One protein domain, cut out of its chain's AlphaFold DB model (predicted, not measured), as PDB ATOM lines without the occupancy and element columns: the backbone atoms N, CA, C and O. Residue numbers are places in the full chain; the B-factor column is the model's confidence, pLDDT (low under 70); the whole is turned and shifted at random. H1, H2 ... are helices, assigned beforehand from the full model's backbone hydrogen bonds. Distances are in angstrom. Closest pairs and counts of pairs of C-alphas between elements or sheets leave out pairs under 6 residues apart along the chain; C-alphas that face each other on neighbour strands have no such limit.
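What this domain is: This is residues 40 to 150 of the 292 residues of a protein of Cytobacillus kochii (UniProt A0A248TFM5). What shape is this? It is a rounded cluster of short helices and long loops: H1 and H5 pack crosswise, as do H2 and H3, H4 lies close to H2 and H5, and H6 sits at the rim. What is printed? The printed part has 111 residues with six named helices, H1 to H6 in order, and no named strand; it is all helix, with under half of the residues in helices. It is compact, with radius of gyration of the C-alphas 13.0 A and spans of 34 by 31 by 30 A.

How they stand to each other: What touches the first helix? H1, residues 40 to 48, touches H5, residues 129 to 139, about perpendicular at 75 degrees; the closest C-alphas, of Ile 43 and Ala 133, are 5.3 A apart. What follows? H2, residues 69 to 79, touches H3, residues 87 to 93, about perpendicular at 77 degrees, the closest C-alphas being Ala 73 and Ala 88 at 4.7 A. H2 and H4, residues 106 to 114, only just touch, with 3 pairs of C-alphas within 8 A, closest Val 76 and Ala 112 at 7.0 A. H6, residues 141 to 146, touches no helix. Are the backbones bonded? Every O i to N i+4 pair is within hydrogen-bond range in H1 to H5, and 1 of 2 in H6.

Where its parts are: Where does H1 begin? C-alpha 40 is at (8.520, -54.984, 25.846). How long are H2 and H5? They span 15.3 A and 15.6 A from first to last C-alpha.

The domain as a whole: How wide is it? The farthest C-alphas, of Glu 57 and Ala 119, are 37.6 A apart. Is it unbroken? The printed part has no cut; residue 57 alone has pLDDT under 70.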
ATOM      1  N   LYS A  40       8.094 -54.420  27.139       95.75
ATOM      2  CA  LYS A  40       8.520 -54.984  25.846       95.75
ATOM      3  C   LYS A  40       7.575 -54.572  24.721       95.75
ATOM      4  O   LYS A  40       8.051 -54.166  23.662       95.75
ATOM      5  N   GLY A  41       6.269 -54.675  24.963       95.94
ATOM      6  CA  GLY A  41       5.238 -54.340  23.986       95.94
ATOM      7  C   GLY A  41       5.259 -52.857  23.632       95.94
ATOM      8  O   GLY A  41       5.277 -52.505  22.456       95.94
ATOM      9  N   GLU A  42       5.387 -51.990  24.633       97.81
ATOM     10  CA  GLU A  42       5.453 -50.537  24.476       97.81
ATOM     11  C   GLU A  42       6.704 -50.107  23.700       97.81
ATOM     12  O   GLU A  42       6.648 -49.207  22.862       97.81
ATOM     13  N   ILE A  43       7.843 -50.772  23.926       97.69
ATOM     14  CA  ILE A  43       9.074 -50.510  23.168       97.69
ATOM     15  C   ILE A  43       8.913 -50.926  21.701       97.69
ATOM     16  O   ILE A  43       9.327 -50.193  20.799       97.69
ATOM     17  N   LEU A  44       8.303 -52.083  21.434       96.44
ATOM     18  CA  LEU A  44       8.008 -52.509  20.065       96.44
ATOM     19  C   LEU A  44       7.007 -51.568  19.387       96.44
ATOM     20  O   LEU A  44       7.182 -51.257  18.213       96.44
ATOM     21  N   PHE A  45       6.019 -51.064  20.127       97.19
ATOM     22  CA  PHE A  45       5.039 -50.097  19.639       97.19
ATOM     23  C   PHE A  45       5.709 -48.800  19.163       97.19
ATOM     24  O   PHE A  45       5.542 -48.421  18.005       97.19
ATOM     25  N   ILE A  46       6.555 -48.159  19.980       97.25
ATOM     26  CA  ILE A  46       7.260 -46.934  19.547       97.25
ATOM     27  C   ILE A  46       8.259 -47.195  18.409       97.25
ATOM     28  O   ILE A  46       8.529 -46.307  17.597       97.25
ATOM     29  N   THR A  47       8.790 -48.420  18.323       95.88
ATOM     30  CA  THR A  47       9.651 -48.841  17.210       95.88
ATOM     31  C   THR A  47       8.840 -48.957  15.923       95.88
ATOM     32  O   THR A  47       9.281 -48.484  14.879       95.88
ATOM     33  N   ALA A  48       7.634 -49.526  15.993       94.69
ATOM     34  CA  ALA A  48       6.721 -49.613  14.859       94.69
ATOM     35  C   ALA A  48       6.262 -48.230  14.380       94.69
ATOM     36  O   ALA A  48       6.183 -48.010  13.177       94.69
ATOM     37  N   LEU A  49       6.070 -47.276  15.299       94.94
ATOM     38  CA  LEU A  49       5.814 -45.866  14.969       94.94
ATOM     39  C   LEU A  49       7.031 -45.136  14.366       94.94
ATOM     40  O   LEU A  49       6.956 -43.943  14.083       94.94
ATOM     41  N   GLY A  50       8.173 -45.810  14.195       94.00
ATOM     42  CA  GLY A  50       9.373 -45.230  13.593       94.00
ATOM     43  C   GLY A  50      10.132 -44.260  14.501       94.00
ATOM     44  O   GLY A  50      11.022 -43.556  14.026       94.00
ATOM     45  N   MET A  51       9.824 -44.216  15.802       95.69
ATOM     46  CA  MET A  51      10.542 -43.362  16.760       95.69
ATOM     47  C   MET A  51      11.930 -43.919  17.087       95.69
ATOM     48  O   MET A  51      12.851 -43.170  17.405       95.69
ATOM     49  N   THR A  52      12.084 -45.242  17.019       93.38
ATOM     50  CA  THR A  52      13.339 -45.944  17.298       93.38
ATOM     51  C   THR A  52      13.655 -46.958  16.212       93.38
ATOM     52  O   THR A  52      12.771 -47.433  15.507       93.38
ATOM     53  N   ASN A  53      14.936 -47.312  16.083       84.81
ATOM     54  CA  ASN A  53      15.388 -48.324  15.137       84.81
ATOM     55  C   ASN A  53      15.988 -49.522  15.876       84.81
ATOM     56  O   ASN A  53      16.847 -49.371  16.745       84.81
ATOM     57  N   SER A  54      15.530 -50.720  15.531       79.00
ATOM     58  CA  SER A  54      16.049 -51.976  16.073       79.00
ATOM     59  C   SER A  54      17.118 -52.606  15.162       79.00
ATOM     60  O   SER A  54      17.808 -53.537  15.563       79.00
ATOM     61  N   GLN A  55      17.292 -52.080  13.944       70.25
ATOM     62  CA  GLN A  55      18.172 -52.624  12.900       70.25
ATOM     63  C   GLN A  55      19.605 -52.058  12.934       70.25
ATOM     64  O   GLN A  55      20.406 -52.334  12.038       70.25
ATOM     65  N   ASP A  56      19.944 -51.257  13.945       72.56
ATOM     66  CA  ASP A  56      21.293 -50.715  14.116       72.56
ATOM     67  C   ASP A  56      22.290 -51.808  14.546       72.56
ATOM     68  O   ASP A  56      21.911 -52.821  15.130       72.56
ATOM     69  N   GLU A  57      23.596 -51.592  14.324       68.00
ATOM     70  CA  GLU A  57      24.654 -52.615  14.499       68.00
ATOM     71  C   GLU A  57      24.671 -53.318  15.869       68.00
ATOM     72  O   GLU A  57      25.181 -54.433  15.992       68.00
ATOM     73  N   THR A  58      24.151 -52.664  16.908       75.62
ATOM     74  CA  THR A  58      24.089 -53.212  18.269       75.62
ATOM     75  C   THR A  58      22.716 -53.763  18.639       75.62
ATOM     76  O   THR A  58      22.649 -54.615  19.525       75.62
ATOM     77  N   ALA A  59      21.648 -53.307  17.970       85.38
ATOM     78  CA  ALA A  59      20.255 -53.626  18.274       85.38
ATOM     79  C   ALA A  59      19.965 -53.637  19.791       85.38
ATOM     80  O   ALA A  59      19.456 -54.616  20.330       85.38
ATOM     81  N   THR A  60      20.355 -52.586  20.523       92.31
ATOM     82  CA  THR A  60      20.095 -52.456  21.973       92.31
ATOM     83  C   THR A  60      19.246 -51.234  22.270       92.31
ATOM     84  O   THR A  60      19.605 -50.132  21.850       92.31
ATOM     85  N   PHE A  61      18.178 -51.409  23.044       95.06
ATOM     86  CA  PHE A  61      17.288 -50.320  23.434       95.06
ATOM     87  C   PHE A  61      17.721 -49.620  24.724       95.06
ATOM     88  O   PHE A  61      17.454 -48.438  24.882       95.06
ATOM     89  N   ARG A  62      18.400 -50.309  25.644       95.25
ATOM     90  CA  ARG A  62      18.852 -49.809  26.956       95.25
ATOM     91  C   ARG A  62      17.705 -49.259  27.832       95.25
ATOM     92  O   ARG A  62      17.751 -48.093  28.223       95.25
ATOM     93  N   PRO A  63      16.700 -50.084  28.206       96.75
ATOM     94  CA  PRO A  63      15.472 -49.612  28.871       96.75
ATOM     95  C   PRO A  63      15.710 -48.820  30.168       96.75
ATOM     96  O   PRO A  63      15.029 -47.835  30.439       96.75
ATOM     97  N   ASN A  64      16.718 -49.223  30.949       96.88
ATOM     98  CA  ASN A  64      17.021 -48.655  32.267       96.88
ATOM     99  C   ASN A  64      17.841 -47.358  32.231       96.88
ATOM    100  O   ASN A  64      18.027 -46.725  33.273       96.88
ATOM    101  N   ASP A  65      18.373 -46.975  31.071       97.12
ATOM    102  CA  ASP A  65      19.178 -45.766  30.973       97.12
ATOM    103  C   ASP A  65      18.282 -44.526  30.935       97.12
ATOM    104  O   ASP A  65      17.180 -44.544  30.382       97.12
ATOM    105  N   SER A  66      18.755 -43.437  31.549       98.25
ATOM    106  CA  SER A  66      18.087 -42.138  31.452       98.25
ATOM    107  C   SER A  66      18.014 -41.704  29.994       98.25
ATOM    108  O   SER A  66      19.033 -41.729  29.307       98.25
ATOM    109  N   LEU A  67      16.838 -41.254  29.557       98.38
ATOM    110  CA  LEU A  67      16.683 -40.643  28.246       98.38
ATOM    111  C   LEU A  67      17.367 -39.274  28.258       98.38
ATOM    112  O   LEU A  67      17.057 -38.413  29.086       98.38
ATOM    113  N   THR A  68      18.319 -39.064  27.358       98.50
ATOM    114  CA  THR A  68      18.960 -37.759  27.183       98.50
ATOM    115  C   THR A  68      18.150 -36.863  26.248       98.50
ATOM    116  O   THR A  68      17.373 -37.338  25.426       98.50
ATOM    117  N   MET A  69      18.349 -35.546  26.339       98.50
ATOM    118  CA  MET A  69      17.736 -34.600  25.397       98.50
ATOM    119  C   MET A  69      18.228 -34.796  23.955       98.50
ATOM    120  O   MET A  69      17.514 -34.458  23.017       98.50
ATOM    121  N   GLU A  70      19.442 -35.319  23.773       98.06
ATOM    122  CA  GLU A  70      19.987 -35.659  22.456       98.06
ATOM    123  C   GLU A  70      19.248 -36.861  21.855       98.06
ATOM    124  O   GLU A  70      18.747 -36.762  20.741       98.06
ATOM    125  N   GLU A  71      19.064 -37.934  22.628       97.56
ATOM    126  CA  GLU A  71      18.277 -39.100  22.200       97.56
ATOM    127  C   GLU A  71      16.801 -38.749  21.967       97.56
ATOM    128  O   GLU A  71      16.219 -39.186  20.980       97.56
ATOM    129  N   LEU A  72      16.191 -37.917  22.824       98.62
ATOM    130  CA  LEU A  72      14.827 -37.432  22.585       98.62
ATOM    131  C   LEU A  72      14.740 -36.690  21.243       98.62
ATOM    132  O   LEU A  72      13.805 -36.909  20.478       98.62
ATOM    133  N   ALA A  73      15.723 -35.843  20.927       98.44
ATOM    134  CA  ALA A  73      15.772 -35.150  19.645       98.44
ATOM    135  C   ALA A  73      15.900 -36.121  18.464       98.44
ATOM    136  O   ALA A  73      15.286 -35.898  17.423       98.44
ATOM    137  N   GLU A  74      16.680 -37.191  18.611       96.75
ATOM    138  CA  GLU A  74      16.799 -38.241  17.598       96.75
ATOM    139  C   GLU A  74      15.470 -38.970  17.381       96.75
ATOM    140  O   GLU A  74      15.072 -39.157  16.232       96.75
ATOM    141  N   PHE A  75      14.739 -39.305  18.448       97.69
ATOM    142  CA  PHE A  75      13.442 -39.984  18.339       97.69
ATOM    143  C   PHE A  75      12.387 -39.104  17.669       97.69
ATOM    144  O   PHE A  75      11.673 -39.554  16.776       97.69
ATOM    145  N   VAL A  76      12.331 -37.825  18.046       98.19
ATOM    146  CA  VAL A  76      11.437 -36.840  17.420       98.19
ATOM    147  C   VAL A  76      11.797 -36.654  15.946       98.19
ATOM    148  O   VAL A  76      10.921 -36.612  15.085       98.19
ATOM    149  N   ALA A  77      13.091 -36.568  15.627       97.69
ATOM    150  CA  ALA A  77      13.543 -36.465  14.246       97.69
ATOM    151  C   ALA A  77      13.160 -37.693  13.412       97.69
ATOM    152  O   ALA A  77      12.756 -37.525  12.262       97.69
ATOM    153  N   ALA A  78      13.286 -38.898  13.975       96.19
ATOM    154  CA  ALA A  78      12.940 -40.148  13.306       96.19
ATOM    155  C   ALA A  78      11.432 -40.239  13.025       96.19
ATOM    156  O   ALA A  78      11.043 -40.456  11.875       96.19
ATOM    157  N   TYR A  79      10.610 -39.956  14.039       96.75
ATOM    158  CA  TYR A  79       9.150 -39.925  13.942       96.75
ATOM    159  C   TYR A  79       8.655 -38.943  12.872       96.75
ATOM    160  O   TYR A  79       7.846 -39.293  12.022       96.75
ATOM    161  N   TYR A  80       9.207 -37.726  12.843       95.75
ATOM    162  CA  TYR A  80       8.850 -36.712  11.844       95.75
ATOM    163  C   TYR A  80       9.602 -36.843  10.511       95.75
ATOM    164  O   TYR A  80       9.553 -35.921   9.689       95.75
ATOM    165  N   HIS A  81      10.326 -37.947  10.303       94.62
ATOM    166  CA  HIS A  81      11.109 -38.233   9.099       94.62
ATOM    167  C   HIS A  81      12.006 -37.061   8.662       94.62
ATOM    168  O   HIS A  81      12.079 -36.700   7.484       94.62
ATOM    169  N   LEU A  82      12.681 -36.420   9.622       95.75
ATOM    170  CA  LEU A  82      13.613 -35.340   9.320       95.75
ATOM    171  C   LEU A  82      14.844 -35.893   8.599       95.75
ATOM    172  O   LEU A  82      15.541 -36.771   9.104       95.75
ATOM    173  N   GLU A  83      15.154 -35.316   7.443       93.62
ATOM    174  CA  GLU A  83      16.313 -35.691   6.635       93.62
ATOM    175  C   GLU A  83      17.447 -34.654   6.718       93.62
ATOM    176  O   GLU A  83      17.268 -33.489   7.096       93.62
ATOM    177  N   GLY A  84      18.642 -35.074   6.299       92.50
ATOM    178  CA  GLY A  84      19.826 -34.223   6.196       92.50
ATOM    179  C   GLY A  84      20.778 -34.337   7.385       92.50
ATOM    180  O   GLY A  84      20.723 -35.270   8.179       92.50
ATOM    181  N   GLU A  85      21.714 -33.394   7.480       92.00
ATOM    182  CA  GLU A  85      22.692 -33.371   8.569       92.00
ATOM    183  C   GLU A  85      22.099 -32.726   9.832       92.00
ATOM    184  O   GLU A  85      21.291 -31.797   9.755       92.00
ATOM    185  N   ASN A  86      22.562 -33.175  11.003       93.69
ATOM    186  CA  ASN A  86      22.234 -32.598  12.314       93.69
ATOM    187  C   ASN A  86      20.723 -32.517  12.607       93.69
ATOM    188  O   ASN A  86      20.242 -31.498  13.105       93.69
ATOM    189  N   THR A  87      19.967 -33.573  12.308       96.88
ATOM    190  CA  THR A  87      18.509 -33.636  12.521       96.88
ATOM    191  C   THR A  87      18.096 -33.289  13.956       96.88
ATOM    192  O   THR A  87      17.155 -32.524  14.142       96.88
ATOM    193  N   ALA A  88      18.868 -33.702  14.967       96.38
ATOM    194  CA  ALA A  88      18.660 -33.298  16.362       96.38
ATOM    195  C   ALA A  88      18.656 -31.764  16.558       96.38
ATOM    196  O   ALA A  88      17.830 -31.215  17.284       96.38
ATOM    197  N   GLN A  89      19.539 -31.032  15.869       97.44
ATOM    198  CA  GLN A  89      19.564 -29.568  15.939       97.44
ATOM    199  C   GLN A  89      18.344 -28.948  15.244       97.44
ATOM    200  O   GLN A  89      17.835 -27.928  15.711       97.44
ATOM    201  N   GLN A  90      17.838 -29.574  14.177       98.06
ATOM    202  CA  GLN A  90      16.616 -29.130  13.503       98.06
ATOM    203  C   GLN A  90      15.391 -29.240  14.423       98.06
ATOM    204  O   GLN A  90      14.540 -28.354  14.401       98.06
ATOM    205  N   VAL A  91      15.315 -30.278  15.266       98.19
ATOM    206  CA  VAL A  91      14.249 -30.432  16.277       98.19
ATOM    207  C   VAL A  91      14.240 -29.250  17.254       98.19
ATOM    208  O   VAL A  91      13.184 -28.678  17.524       98.19
ATOM    209  N   VAL A  92      15.417 -28.805  17.708       98.06
ATOM    210  CA  VAL A  92      15.547 -27.598  18.547       98.06
ATOM    211  C   VAL A  92      15.129 -26.337  17.784       98.06
ATOM    212  O   VAL A  92      14.421 -25.491  18.320       98.06
ATOM    213  N   GLU A  93      15.553 -26.185  16.527       97.44
ATOM    214  CA  GLU A  93      15.224 -25.012  15.698       97.44
ATOM    215  C   GLU A  93      13.727 -24.901  15.381       97.44
ATOM    216  O   GLU A  93      13.202 -23.793  15.259       97.44
ATOM    217  N   LYS A  94      13.038 -26.042  15.281       96.62
ATOM    218  CA  LYS A  94      11.578 -26.126  15.146       96.62
ATOM    219  C   LYS A  94      10.842 -25.820  16.451       96.62
ATOM    220  O   LYS A  94       9.641 -25.575  16.409       96.62
ATOM    221  N   GLY A  95      11.553 -25.784  17.578       96.38
ATOM    222  CA  GLY A  95      10.992 -25.491  18.893       96.38
ATOM    223  C   GLY A  95      10.280 -26.671  19.549       96.38
ATOM    224  O   GLY A  95       9.615 -26.459  20.552       96.38
ATOM    225  N   TRP A  96      10.428 -27.888  19.018       96.81
ATOM    226  CA  TRP A  96       9.831 -29.097  19.600       96.81
ATOM    227  C   TRP A  96      10.506 -29.502  20.912       96.81
ATOM    228  O   TRP A  96       9.877 -30.080  21.787       96.81
ATOM    229  N   ILE A  97      11.783 -29.152  21.081       97.12
ATOM    230  CA  ILE A  97      12.485 -29.238  22.364       97.12
ATOM    231  C   ILE A  97      13.309 -27.974  22.605       97.12
ATOM    232  O   ILE A  97      13.702 -27.264  21.676       97.12
ATOM    233  N   SER A  98      13.638 -27.713  23.869       96.31
ATOM    234  CA  SER A  98      14.329 -26.483  24.274       96.31
ATOM    235  C   SER A  98      15.850 -26.503  24.056       96.31
ATOM    236  O   SER A  98      16.463 -25.455  23.828       96.31
ATOM    237  N   SER A  99      16.494 -27.671  24.161       97.69
ATOM    238  CA  SER A  99      17.942 -27.841  23.980       97.69
ATOM    239  C   SER A  99      18.327 -29.318  23.844       97.69
ATOM    240  O   SER A  99      17.539 -30.180  24.194       97.69
ATOM    241  N   LEU A 100      19.570 -29.603  23.439       98.25
ATOM    242  CA  LEU A 100      20.147 -30.961  23.428       98.25
ATOM    243  C   LEU A 100      20.868 -31.339  24.734       98.25
ATOM    244  O   LEU A 100      21.591 -32.329  24.787       98.25
ATOM    245  N   LYS A 101      20.788 -30.514  25.784       97.88
ATOM    246  CA  LYS A 101      21.630 -30.676  26.977       97.88
ATOM    247  C   LYS A 101      20.866 -31.297  28.135       97.88
ATOM    248  O   LYS A 101      19.864 -30.747  28.573       97.88
ATOM    249  N   GLY A 102      21.468 -32.319  28.738       97.88
ATOM    250  CA  GLY A 102      20.972 -32.942  29.962       97.88
ATOM    251  C   GLY A 102      20.037 -34.114  29.688       97.88
ATOM    252  O   GLY A 102      19.996 -34.640  28.577       97.88
ATOM    253  N   ASN A 103      19.322 -34.524  30.732       98.44
ATOM    254  CA  ASN A 103      18.341 -35.600  30.654       98.44
ATOM    255  C   ASN A 103      16.970 -35.023  30.312       98.44
ATOM    256  O   ASN A 103      16.637 -33.938  30.790       98.44
ATOM    257  N   ALA A 104      16.205 -35.763  29.518       98.62
ATOM    258  CA  ALA A 104      14.823 -35.447  29.210       98.62
ATOM    259  C   ALA A 104      13.920 -35.680  30.425       98.62
ATOM    260  O   ALA A 104      14.207 -36.516  31.289       98.62
ATOM    261  N   THR A 105      12.823 -34.935  30.464       98.62
ATOM    262  CA  THR A 105      11.746 -35.055  31.448       98.62
ATOM    263  C   THR A 105      10.418 -35.377  30.770       98.62
ATOM    264  O   THR A 105      10.286 -35.240  29.553       98.62
ATOM    265  N   PHE A 106       9.404 -35.766  31.546       98.44
ATOM    266  CA  PHE A 106       8.053 -35.949  31.001       98.44
ATOM    267  C   PHE A 106       7.507 -34.678  30.332       98.44
ATOM    268  O   PHE A 106       6.798 -34.768  29.333       98.44
ATOM    269  N   ALA A 107       7.855 -33.486  30.832       98.19
ATOM    270  CA  ALA A 107       7.472 -32.228  30.196       98.19
ATOM    271  C   ALA A 107       8.149 -32.028  28.835       98.19
ATOM    272  O   ALA A 107       7.500 -31.533  27.921       98.19
ATOM    273  N   ASP A 108       9.411 -32.438  28.679       98.62
ATOM    274  CA  ASP A 108      10.099 -32.351  27.384       98.62
ATOM    275  C   ASP A 108       9.456 -33.284  26.348       98.62
ATOM    276  O   ASP A 108       9.281 -32.897  25.196       98.62
ATOM    277  N   VAL A 109       9.050 -34.491  26.760       98.44
ATOM    278  CA  VAL A 109       8.330 -35.440  25.890       98.44
ATOM    279  C   VAL A 109       6.942 -34.911  25.520       98.44
ATOM    280  O   VAL A 109       6.550 -34.977  24.357       98.44
ATOM    281  N   ASN A 110       6.219 -34.347  26.493       97.94
ATOM    282  CA  ASN A 110       4.916 -33.715  26.276       97.94
ATOM    283  C   ASN A 110       5.001 -32.550  25.280       97.94
ATOM    284  O   ASN A 110       4.196 -32.461  24.358       97.94
ATOM    285  N   GLU A 111       5.999 -31.679  25.421       97.44
ATOM    286  CA  GLU A 111       6.231 -30.589  24.468       97.44
ATOM    287  C   GLU A 111       6.525 -31.129  23.060       97.44
ATOM    288  O   GLU A 111       5.940 -30.661  22.085       97.44
ATOM    289  N   ALA A 112       7.390 -32.142  22.960       97.81
ATOM    290  CA  ALA A 112       7.895 -32.629  21.683       97.81
ATOM    291  C   ALA A 112       6.861 -33.365  20.824       97.81
ATOM    292  O   ALA A 112       6.860 -33.189  19.608       97.81
ATOM    293  N   PHE A 113       6.013 -34.187  21.444       97.75
ATOM    294  CA  PHE A 113       5.050 -35.036  20.732       97.75
ATOM    295  C   PHE A 113       3.604 -34.559  20.866       97.75
ATOM    296  O   PHE A 113       2.778 -34.846  20.010       97.75
ATOM    297  N   PHE A 114       3.281 -33.809  21.918       96.81
ATOM    298  CA  PHE A 114       1.902 -33.432  22.235       96.81
ATOM    299  C   PHE A 114       1.722 -31.917  22.373       96.81
ATOM    300  O   PHE A 114       0.718 -31.465  22.919       96.81
ATOM    301  N   ALA A 115       2.700 -31.122  21.918       95.38
ATOM    302  CA  ALA A 115       2.688 -29.658  21.986       95.38
ATOM    303  C   ALA A 115       2.393 -29.095  23.396       95.38
ATOM    304  O   ALA A 115       1.830 -28.007  23.542       95.38
ATOM    305  N   GLY A 116       2.741 -29.855  24.440       95.62
ATOM    306  CA  GLY A 116       2.515 -29.485  25.836       95.62
ATOM    307  C   GLY A 116       1.052 -29.577  26.287       95.62
ATOM    308  O   GLY A 116       0.713 -29.060  27.354       95.62
ATOM    309  N   GLU A 117       0.171 -30.204  25.502       95.94
ATOM    310  CA  GLU A 117      -1.270 -30.245  25.772       95.94
ATOM    311  C   GLU A 117      -1.663 -31.260  26.858       95.94
ATOM    312  O   GLU A 117      -2.733 -31.124  27.461       95.94
ATOM    313  N   LEU A 118      -0.808 -32.246  27.172       96.31
ATOM    314  CA  LEU A 118      -1.108 -33.223  28.221       96.31
ATOM    315  C   LEU A 118      -1.000 -32.598  29.617       96.31
ATOM    316  O   LEU A 118      -0.023 -31.927  29.964       96.31
ATOM    317  N   ALA A 119      -1.988 -32.884  30.465       95.06
ATOM    318  CA  ALA A 119      -1.949 -32.539  31.878       95.06
ATOM    319  C   ALA A 119      -1.166 -33.609  32.657       95.06
ATOM    320  O   ALA A 119      -1.709 -34.661  32.983       95.06
ATOM    321  N   ILE A 120       0.101 -33.326  32.968       94.62
ATOM    322  CA  ILE A 120       1.003 -34.261  33.656       94.62
ATOM    323  C   ILE A 120       1.407 -33.751  35.044       94.62
ATOM    324  O   ILE A 120       1.786 -32.592  35.215       94.62
ATOM    325  N   GLU A 121       1.356 -34.625  36.052       91.44
ATOM    326  CA  GLU A 121       1.703 -34.260  37.434       91.44
ATOM    327  C   GLU A 121       3.222 -34.258  37.683       91.44
ATOM    328  O   GLU A 121       3.731 -33.416  38.423       91.44
ATOM    329  N   ASN A 122       3.966 -35.137  37.002       92.25
ATOM    330  CA  ASN A 122       5.405 -35.352  37.214       92.25
ATOM    331  C   ASN A 122       6.282 -34.705  36.129       92.25
ATOM    332  O   ASN A 122       7.357 -35.201  35.806       92.25
ATOM    333  N   GLY A 123       5.848 -33.576  35.558       94.38
ATOM    334  CA  GLY A 123       6.481 -32.990  34.369       94.38
ATOM    335  C   GLY A 123       7.988 -32.721  34.481       94.38
ATOM    336  O   GLY A 123       8.703 -32.893  33.505       94.38
ATOM    337  N   SER A 124       8.502 -32.345  35.656       95.88
ATOM    338  CA  SER A 124       9.938 -32.078  35.847       95.88
ATOM    339  C   SER A 124      10.785 -33.316  36.165       95.88
ATOM    340  O   SER A 124      11.993 -33.186  36.370       95.88
ATOM    341  N   GLU A 125      10.169 -34.485  36.319       97.88
ATOM    342  CA  GLU A 125      10.887 -35.721  36.616       97.88
ATOM    343  C   GLU A 125      11.590 -36.234  35.358       97.88
ATOM    344  O   GLU A 125      11.004 -36.276  34.275       97.88
ATOM    345  N   GLY A 126      12.870 -36.586  35.503       97.25
ATOM    346  CA  GLY A 126      13.626 -37.217  34.430       97.25
ATOM    347  C   GLY A 126      13.172 -38.657  34.232       97.25
ATOM    348  O   GLY A 126      12.899 -39.347  35.212       97.25
ATOM    349  N   LEU A 127      13.136 -39.122  32.988       97.88
ATOM    350  CA  LEU A 127      12.632 -40.454  32.658       97.88
ATOM    351  C   LEU A 127      13.704 -41.365  32.051       97.88
ATOM    352  O   LEU A 127      14.709 -40.914  31.495       97.88
ATOM    353  N   THR A 128      13.499 -42.672  32.193       98.25
ATOM    354  CA  THR A 128      14.262 -43.691  31.468       98.25
ATOM    355  C   THR A 128      13.691 -43.888  30.066       98.25
ATOM    356  O   THR A 128      12.582 -43.447  29.764       98.25
ATOM    357  N   ARG A 129      14.434 -44.582  29.202       98.12
ATOM    358  CA  ARG A 129      13.949 -44.967  27.867       98.12
ATOM    359  C   ARG A 129      12.727 -45.893  27.945       98.12
ATOM    360  O   ARG A 129      11.825 -45.779  27.125       98.12
ATOM    361  N   GLU A 130      12.667 -46.758  28.957       97.81
ATOM    362  CA  GLU A 130      11.482 -47.564  29.278       97.81
ATOM    363  C   GLU A 130      10.269 -46.690  29.621       97.81
ATOM    364  O   GLU A 130       9.214 -46.823  29.008       97.81
ATOM    365  N   ALA A 131      10.438 -45.743  30.548       98.12
ATOM    366  CA  ALA A 131       9.363 -44.843  30.951       98.12
ATOM    367  C   ALA A 131       8.886 -43.949  29.793       98.12
ATOM    368  O   ALA A 131       7.709 -43.613  29.732       98.12
ATOM    369  N   PHE A 132       9.773 -43.598  28.855       98.38
ATOM    370  CA  PHE A 132       9.390 -42.944  27.604       98.38
ATOM    371  C   PHE A 132       8.466 -43.824  26.754       98.38
ATOM    372  O   PHE A 132       7.406 -43.356  26.351       98.38
ATOM    373  N   ALA A 133       8.831 -45.090  26.519       98.31
ATOM    374  CA  ALA A 133       8.005 -46.011  25.737       98.31
ATOM    375  C   ALA A 133       6.615 -46.197  26.365       98.31
ATOM    376  O   ALA A 133       5.609 -46.091  25.668       98.31
ATOM    377  N   MET A 134       6.556 -46.374  27.689       98.00
ATOM    378  CA  MET A 134       5.293 -46.461  28.425       98.00
ATOM    379  C   MET A 134       4.457 -45.183  28.292       98.00
ATOM    380  O   MET A 134       3.273 -45.258  27.983       98.00
ATOM    381  N   PHE A 135       5.073 -44.011  28.466       97.69
ATOM    382  CA  PHE A 135       4.379 -42.725  28.369       97.69
ATOM    383  C   PHE A 135       3.796 -42.480  26.971       97.69
ATOM    384  O   PHE A 135       2.662 -42.024  26.838       97.69
ATOM    385  N   ILE A 136       4.552 -42.815  25.920       97.94
ATOM    386  CA  ILE A 136       4.058 -42.740  24.544       97.94
ATOM    387  C   ILE A 136       2.947 -43.763  24.303       97.94
ATOM    388  O   ILE A 136       1.944 -43.403  23.702       97.94
ATOM    389  N   SER A 137       3.064 -45.001  24.781       95.81
ATOM    390  CA  SER A 137       1.996 -45.997  24.615       95.81
ATOM    391  C   SER A 137       0.704 -45.601  25.339       95.81
ATOM    392  O   SER A 137      -0.382 -45.891  24.849       95.81
ATOM    393  N   GLU A 138       0.800 -44.925  26.487       95.81
ATOM    394  CA  GLU A 138      -0.360 -44.500  27.280       95.81
ATOM    395  C   GLU A 138      -1.114 -43.320  26.643       95.81
ATOM    396  O   GLU A 138      -2.341 -43.239  26.731       95.81
ATOM    397  N   HIS A 139      -0.399 -42.393  26.001       95.31
ATOM    398  CA  HIS A 139      -0.976 -41.138  25.502       95.31
ATOM    399  C   HIS A 139      -0.957 -40.990  23.975       95.31
ATOM    400  O   HIS A 139      -1.554 -40.062  23.432       95.31
ATOM    401  N   GLY A 140      -0.277 -41.888  23.269       92.00
ATOM    402  CA  GLY A 140       0.102 -41.756  21.864       92.00
ATOM    403  C   GLY A 140      -0.993 -42.042  20.845       92.00
ATOM    404  O   GLY A 140      -0.673 -42.149  19.667       92.00
ATOM    405  N   SER A 141      -2.268 -42.149  21.230       91.31
ATOM    406  CA  SER A 141      -3.351 -42.421  20.273       91.31
ATOM    407  C   SER A 141      -3.395 -41.399  19.130       91.31
ATOM    408  O   SER A 141      -3.606 -41.773  17.982       91.31
ATOM    409  N   SER A 142      -3.127 -40.117  19.410       91.12
ATOM    410  CA  SER A 142      -3.033 -39.085  18.365       91.12
ATOM    411  C   SER A 142      -1.799 -39.233  17.470       91.12
ATOM    412  O   SER A 142      -1.820 -38.792  16.325       91.12
ATOM    413  N   LEU A 143      -0.730 -39.848  17.985       95.12
ATOM    414  CA  LEU A 143       0.514 -40.071  17.247       95.12
ATOM    415  C   LEU A 143       0.371 -41.201  16.224       95.12
ATOM    416  O   LEU A 143       1.009 -41.173  15.180       95.12
ATOM    417  N   ILE A 144      -0.497 -42.180  16.487       95.00
ATOM    418  CA  ILE A 144      -0.792 -43.269  15.544       95.00
ATOM    419  C   ILE A 144      -1.317 -42.692  14.220       95.00
ATOM    420  O   ILE A 144      -0.759 -42.970  13.158       95.00
ATOM    421  N   GLU A 145      -2.351 -41.844  14.284       91.06
ATOM    422  CA  GLU A 145      -2.952 -41.223  13.094       91.06
ATOM    423  C   GLU A 145      -1.978 -40.254  12.406       91.06
ATOM    424  O   GLU A 145      -1.864 -40.252  11.180       91.06
ATOM    425  N   GLU A 146      -1.239 -39.448  13.175       92.94
ATOM    426  CA  GLU A 146      -0.253 -38.509  12.624       92.94
ATOM    427  C   GLU A 146       0.893 -39.226  11.895       92.94
ATOM    428  O   GLU A 146       1.346 -38.753  10.850       92.94
ATOM    429  N   ALA A 147       1.313 -40.391  12.393       92.25
ATOM    430  CA  ALA A 147       2.291 -41.249  11.734       92.25
ATOM    431  C   ALA A 147       1.724 -42.009  10.519       92.25
ATOM    432  O   ALA A 147       2.458 -42.741   9.858       92.25
ATOM    433  N   GLY A 148       0.442 -41.819  10.186       92.88
ATOM    434  CA  GLY A 148      -0.194 -42.396   9.004       92.88
ATOM    435  C   GLY A 148      -0.667 -43.838   9.184       92.88
ATOM    436  O   GLY A 148      -0.908 -44.514   8.185       92.88
ATOM    437  N   PHE A 149      -0.793 -44.309  10.424       95.56
ATOM    438  CA  PHE A 149      -1.375 -45.615  10.713       95.56
ATOM    439  C   PHE A 149      -2.896 -45.536  10.832       95.56
ATOM    440  O   PHE A 149      -3.464 -44.534  11.275       95.56
ATOM    441  N   THR A 150      -3.552 -46.640  10.496       94.81
ATOM    442  CA  THR A 150      -4.976 -46.885  10.729       94.81
ATOM    443  C   THR A 150      -5.135 -48.035  11.722       94.81
ATOM    444  O   THR A 150      -4.382 -49.009  11.697       94.81
TER     445      THR A 150